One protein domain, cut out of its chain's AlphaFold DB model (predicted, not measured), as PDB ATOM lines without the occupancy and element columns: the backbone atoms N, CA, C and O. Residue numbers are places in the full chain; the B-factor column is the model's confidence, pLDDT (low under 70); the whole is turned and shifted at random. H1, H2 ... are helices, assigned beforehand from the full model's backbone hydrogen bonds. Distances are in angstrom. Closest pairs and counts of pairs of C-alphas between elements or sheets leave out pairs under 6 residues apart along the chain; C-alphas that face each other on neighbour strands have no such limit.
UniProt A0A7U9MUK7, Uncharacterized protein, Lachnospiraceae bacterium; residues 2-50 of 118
ATOM      1  N   GLY A   2     284.193 292.411 210.797       75.88
ATOM      2  CA  GLY A   2     282.977 291.720 211.262       75.88
ATOM      3  C   GLY A   2     282.308 290.782 210.261       75.88
ATOM      4  O   GLY A   2     281.583 289.882 210.667       75.88
ATOM      5  N   CYS A   3     282.557 290.932 208.957       78.75
ATOM      6  CA  CYS A   3     281.959 290.044 207.952       78.75
ATOM      7  C   CYS A   3     282.577 288.637 207.989       78.75
ATOM      8  O   CYS A   3     281.843 287.652 208.009       78.75
ATOM      9  N   LEU A   4     283.910 288.546 208.078       81.50
ATOM     10  CA  LEU A   4     284.630 287.269 208.179       81.50
ATOM     11  C   LEU A   4     284.330 286.543 209.498       81.50
ATOM     12  O   LEU A   4     284.038 285.353 209.483       81.50
ATOM     13  N   GLU A   5     284.307 287.258 210.626       82.94
ATOM     14  CA  GLU A   5     283.931 286.676 211.924       82.94
ATOM     15  C   GLU A   5     282.490 286.163 211.940       82.94
ATOM     16  O   GLU A   5     282.229 285.061 212.426       82.94
ATOM     17  N   ARG A   6     281.545 286.918 211.364       82.12
ATOM     18  CA  ARG A   6     280.156 286.461 211.223       82.12
ATOM     19  C   ARG A   6     280.081 285.210 210.354       82.12
ATOM     20  O   ARG A   6     279.450 284.240 210.767       82.12
ATOM     21  N   ALA A   7     280.755 285.197 209.203       81.44
ATOM     22  CA  ALA A   7     280.797 284.039 208.311       81.44
ATOM     23  C   ALA A   7     281.374 282.794 209.009       81.44
ATOM     24  O   ALA A   7     280.766 281.724 208.964       81.44
ATOM     25  N   LEU A   8     282.484 282.941 209.741       77.88
ATOM     26  CA  LEU A   8     283.083 281.866 210.537       77.88
ATOM     27  C   LEU A   8     282.139 281.372 211.639       77.88
ATOM     28  O   LEU A   8     282.031 280.167 211.864       77.88
ATOM     29  N   CYS A   9     281.399 282.269 212.293       78.62
ATOM     30  CA  CYS A   9     280.415 281.891 213.305       78.62
ATOM     31  C   CYS A   9     279.248 281.084 212.700       78.62
ATOM     32  O   CYS A   9     278.817 280.085 213.284       78.62
ATOM     33  N   TYR A  10     278.790 281.438 211.492       79.31
ATOM     34  CA  TYR A  10     277.774 280.677 210.753       79.31
ATOM     35  C   TYR A  10     278.271 279.294 210.312       79.31
ATOM     36  O   TYR A  10     277.564 278.300 210.509       79.31
ATOM     37  N   ILE A  11     279.499 279.211 209.794       78.44
ATOM     38  CA  ILE A  11     280.173 277.950 209.448       78.44
ATOM     39  C   ILE A  11     280.287 277.053 210.690       78.44
ATOM     40  O   ILE A  11     279.950 275.867 210.652       78.44
ATOM     41  N   ARG A  12     280.672 277.640 211.834       74.44
ATOM     42  CA  ARG A  12     280.813 276.944 213.121       74.44
ATOM     43  C   ARG A  12     279.477 276.494 213.714       74.44
ATOM     44  O   ARG A  12     279.455 275.489 214.413       74.44
ATOM     45  N   ARG A  13     278.372 277.199 213.459       77.12
ATOM     46  CA  ARG A  13     277.027 276.810 213.923       77.12
ATOM     47  C   ARG A  13     276.440 275.666 213.089       77.12
ATOM     48  O   ARG A  13     275.725 274.830 213.626       77.12
ATOM     49  N   LYS A  14     276.758 275.594 211.793       80.44
ATOM     50  CA  LYS A  14     276.234 274.583 210.857       80.44
ATOM     51  C   LYS A  14     277.308 273.569 210.438       80.44
ATOM     52  O   LYS A  14     277.419 273.230 209.258       80.44
ATOM     53  N   LYS A  15     278.088 273.083 211.416       72.88
ATOM     54  CA  LYS A  15     279.319 272.300 211.199       72.88
ATOM     55  C   LYS A  15     279.160 271.148 210.220       72.88
ATOM     56  O   LYS A  15     279.951 271.048 209.300       72.88
ATOM     57  N   MET A  16     278.127 270.318 210.362       77.19
ATOM     58  CA  MET A  16     277.989 269.119 209.528       77.19
ATOM     59  C   MET A  16     277.793 269.459 208.043       77.19
ATOM     60  O   MET A  16     278.486 268.925 207.186       77.19
ATOM     61  N   LYS A  17     276.901 270.412 207.732       84.62
ATOM     62  CA  LYS A  17     276.632 270.831 206.346       84.62
ATOM     63  C   LYS A  17     277.804 271.610 205.746       84.62
ATOM     64  O   LYS A  17     278.101 271.441 204.572       84.62
ATOM     65  N   SER A  18     278.477 272.439 206.546       87.06
ATOM     66  CA  SER A  18     279.632 273.208 206.074       87.06
ATOM     67  C   SER A  18     280.875 272.344 205.872       87.06
ATOM     68  O   SER A  18     281.605 272.570 204.916       87.06
ATOM     69  N   VAL A  19     281.115 271.361 206.746       85.00
ATOM     70  CA  VAL A  19     282.210 270.391 206.597       85.00
ATOM     71  C   VAL A  19     281.955 269.500 205.389       85.00
ATOM     72  O   VAL A  19     282.867 269.300 204.599       85.00
ATOM     73  N   LEU A  20     280.715 269.038 205.188       88.94
ATOM     74  CA  LEU A  20     280.349 268.274 203.995       88.94
ATOM     75  C   LEU A  20     280.621 269.067 202.709       88.94
ATOM     76  O   LEU A  20     281.215 268.540 201.774       88.94
ATOM     77  N   LEU A  21     280.237 270.348 202.679       89.69
ATOM     78  CA  LEU A  21     280.477 271.217 201.528       89.69
ATOM     79  C   LEU A  21     281.976 271.471 201.295       89.69
ATOM     80  O   LEU A  21     282.432 271.447 200.155       89.69
ATOM     81  N   LEU A  22     282.745 271.673 202.370       89.62
ATOM     82  CA  LEU A  22     284.196 271.857 202.306       89.62
ATOM     83  C   LEU A  22     284.896 270.599 201.777       89.62
ATOM     84  O   LEU A  22     285.766 270.704 200.918       89.62
ATOM     85  N   LEU A  23     284.505 269.417 202.260       89.94
ATOM     86  CA  LEU A  23     285.052 268.139 201.804       89.94
ATOM     87  C   LEU A  23     284.739 267.896 200.330       89.94
ATOM     88  O   LEU A  23     285.631 267.518 199.580       89.94
ATOM     89  N   LEU A  24     283.508 268.169 199.893       93.75
ATOM     90  CA  LEU A  24     283.133 268.047 198.487       93.75
ATOM     91  C   LEU A  24     283.973 268.979 197.604       93.75
ATOM     92  O   LEU A  24     284.513 268.549 196.588       93.75
ATOM     93  N   PHE A  25     284.134 270.237 198.019       93.38
ATOM     94  CA  PHE A  25     284.991 271.188 197.320       93.38
ATOM     95  C   PHE A  25     286.440 270.693 197.267       93.38
ATOM     96  O   PHE A  25     287.050 270.696 196.201       93.38
ATOM     97  N   LEU A  26     286.983 270.211 198.385       92.00
ATOM     98  CA  LEU A  26     288.345 269.690 198.453       92.00
ATOM     99  C   LEU A  26     288.549 268.501 197.505       92.00
ATOM    100  O   LEU A  26     289.533 268.480 196.771       92.00
ATOM    101  N   VAL A  27     287.615 267.546 197.483       93.50
ATOM    102  CA  VAL A  27     287.674 266.368 196.603       93.50
ATOM    103  C   VAL A  27     287.638 266.781 195.135       93.50
ATOM    104  O   VAL A  27     288.481 266.330 194.367       93.50
ATOM    105  N   ILE A  28     286.725 267.676 194.745       92.88
ATOM    106  CA  ILE A  28     286.618 268.148 193.355       92.88
ATOM    107  C   ILE A  28     287.909 268.855 192.926       92.88
ATOM    108  O   ILE A  28     288.466 268.535 191.879       92.88
ATOM    109  N   ASN A  29     288.424 269.779 193.741       90.12
ATOM    110  CA  ASN A  29     289.658 270.494 193.416       90.12
ATOM    111  C   ASN A  29     290.863 269.548 193.374       90.12
ATOM    112  O   ASN A  29     291.669 269.640 192.455       90.12
ATOM    113  N   SER A  30     290.962 268.603 194.312       86.88
ATOM    114  CA  SER A  30     292.013 267.582 194.313       86.88
ATOM    115  C   SER A  30     291.939 266.684 193.077       86.88
ATOM    116  O   SER A  30     292.961 266.396 192.469       86.88
ATOM    117  N   MET A  31     290.740 266.308 192.628       90.19
ATOM    118  CA  MET A  31     290.549 265.523 191.407       90.19
ATOM    119  C   MET A  31     290.960 266.308 190.150       90.19
ATOM    120  O   MET A  31     291.607 265.754 189.258       90.19
ATOM    121  N   VAL A  32     290.651 267.608 190.088       87.19
ATOM    122  CA  VAL A  32     291.088 268.496 188.996       87.19
ATOM    123  C   VAL A  32     292.611 268.654 189.000       87.19
ATOM    124  O   VAL A  32     293.249 268.446 187.969       87.19
ATOM    125  N   LEU A  33     293.212 268.949 190.157       79.88
ATOM    126  CA  LEU A  33     294.666 269.067 190.312       79.88
ATOM    127  C   LEU A  33     295.381 267.740 190.032       79.88
ATOM    128  O   LEU A  33     296.418 267.741 189.379       79.88
ATOM    129  N   GLY A  34     294.815 266.617 190.469       80.25
ATOM    130  CA  GLY A  34     295.328 265.276 190.212       80.25
ATOM    131  C   GLY A  34     295.327 264.956 188.721       80.25
ATOM    132  O   GLY A  34     296.347 264.539 188.182       80.25
ATOM    133  N   THR A  35     294.233 265.255 188.018       77.19
ATOM    134  CA  THR A  35     294.151 265.067 186.559       77.19
ATOM    135  C   THR A  35     295.162 265.946 185.810       77.19
ATOM    136  O   THR A  35     295.785 265.495 184.847       77.19
ATOM    137  N   LEU A  36     295.371 267.189 186.257       70.50
ATOM    138  CA  LEU A  36     296.379 268.093 185.688       70.50
ATOM    139  C   LEU A  36     297.813 267.631 185.992       70.50
ATOM    140  O   LEU A  36     298.675 267.695 185.116       70.50
ATOM    141  N   GLY A  37     298.061 267.134 187.204       71.62
ATOM    142  CA  GLY A  37     299.345 266.577 187.624       71.62
ATOM    143  C   GLY A  37     299.714 265.335 186.817       71.62
ATOM    144  O   GLY A  37     300.805 265.276 186.257       71.62
ATOM    145  N   ILE A  38     298.777 264.397 186.658       69.38
ATOM    146  CA  ILE A  38     298.969 263.179 185.858       69.38
ATOM    147  C   ILE A  38     299.268 263.531 184.401       69.38
ATOM    148  O   ILE A  38     300.161 262.936 183.811       69.38
ATOM    149  N   ARG A  39     298.596 264.529 183.813       61.38
ATOM    150  CA  ARG A  39     298.901 264.967 182.441       61.38
ATOM    151  C   ARG A  39     300.302 265.552 182.312       61.38
ATOM    152  O   ARG A  39     300.983 265.243 181.343       61.38
ATOM    153  N   LYS A  40     300.752 266.369 183.268       63.75
ATOM    154  CA  LYS A  40     302.112 266.928 183.230       63.75
ATOM    155  C   LYS A  40     303.185 265.865 183.436       63.75
ATOM    156  O   LYS A  40     304.178 265.881 182.721       63.75
ATOM    157  N   VAL A  41     302.965 264.931 184.359       62.75
ATOM    158  CA  VAL A  41     303.879 263.803 184.581       62.75
ATOM    159  C   VAL A  41     303.864 262.853 183.386       62.75
ATOM    160  O   VAL A  41     304.920 262.407 182.972       62.75
ATOM    161  N   SER A  42     302.710 262.593 182.775       61.06
ATOM    162  CA  SER A  42     302.598 261.737 181.591       61.06
ATOM    163  C   SER A  42     303.203 262.373 180.344       61.06
ATOM    164  O   SER A  42     303.787 261.648 179.551       61.06
ATOM    165  N   LEU A  43     303.087 263.693 180.158       65.81
ATOM    166  CA  LEU A  43     303.762 264.404 179.068       65.81
ATOM    167  C   LEU A  43     305.273 264.435 179.287       65.81
ATOM    168  O   LEU A  43     306.009 264.137 178.357       65.81
ATOM    169  N   GLY A  44     305.726 264.718 180.513       65.81
ATOM    170  CA  GLY A  44     307.146 264.645 180.859       65.81
ATOM    171  C   GLY A  44     307.704 263.234 180.676       65.81
ATOM    172  O   GLY A  44     308.735 263.063 180.046       65.81
ATOM    173  N   LEU A  45     306.982 262.208 181.127       63.31
ATOM    174  CA  LEU A  45     307.365 260.810 180.945       63.31
ATOM    175  C   LEU A  45     307.352 260.401 179.469       63.31
ATOM    176  O   LEU A  45     308.270 259.727 179.028       63.31
ATOM    177  N   ALA A  46     306.347 260.810 178.694       65.50
ATOM    178  CA  ALA A  46     306.297 260.533 177.261       65.50
ATOM    179  C   ALA A  46     307.421 261.250 176.507       65.50
ATOM    180  O   ALA A  46     307.957 260.695 175.557       65.50
ATOM    181  N   GLU A  47     307.805 262.456 176.925       69.12
ATOM    182  CA  GLU A  47     308.918 263.192 176.334       69.12
ATOM    183  C   GLU A  47     310.268 262.562 176.690       69.12
ATOM    184  O   GLU A  47     311.107 262.414 175.808       69.12
ATOM    185  N   GLU A  48     310.464 262.127 177.935       64.56
ATOM    186  CA  GLU A  48     311.669 261.408 178.366       64.56
ATOM    187  C   GLU A  48     311.774 260.026 177.699       64.56
ATOM    188  O   GLU A  48     312.833 259.661 177.193       64.56
ATOM    189  N   LEU A  49     310.664 259.283 177.608       63.62
ATOM    190  CA  LEU A  49     310.601 258.023 176.862       63.62
ATOM    191  C   LEU A  49     310.834 258.244 175.370       63.62
ATOM    192  O   LEU A  49     311.541 257.456 174.755       63.62
ATOM    193  N   ARG A  50     310.285 259.313 174.780       61.59
ATOM    194  CA  ARG A  50     310.518 259.653 173.374       61.59
ATOM    195  C   ARG A  50     311.968 260.047 173.134       61.59
ATOM    196  O   ARG A  50     312.543 259.557 172.181       61.59
TER     197      ARG A  50
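What this domain is: This is residues 2 to 50 of the 118 residues of an uncharacterized protein of Lachnospiraceae bacterium (UniProt A0A7U9MUK7). Two helices meet at their ends as an L: a short arm, H1, and a very long one, H2, which makes the longest axis, with a sharp corner around residue 14. Beyond that corner the two arms point away from each other, and most of H2 stands free. The printed part has 49 residues with two named helices, H1 then H2, and no named strand; the class is all helix. It is extended, with a radius of gyration of the C-alphas of 18.5 A and spans of 56 by 22 by 8 A.

How they stand to each other: H1, residues 3 to 13, and H2, residues 15 to 50, are close but not clearly touching, with 1 pair of C-alphas within 8 A. Their closest C-alphas, those of Ile 11 and Ser 18, are 5.8 A apart. Their lines are about perpendicular, at 76 degrees. A tight link of 1 residue joins them. In H1 and H2 every O i to N i+4 pair is within hydrogen-bond range.

Where its parts are: H1 begins at C-alpha 3 (281.959, 290.044, 207.952) and is 15.3 A long from first to last C-alpha. H2 runs 50.6 A from C-alpha 15 (279.319, 272.300, 211.199) to C-alpha 50 (310.518, 259.653, 173.374).

The domain as a whole: The C-alphas of Gly 2 and Arg 50, the two farthest apart, are 56.8 A apart. The printed part has no cut. Its mean pLDDT is 78.2, and residues 38 to 50 are under 70.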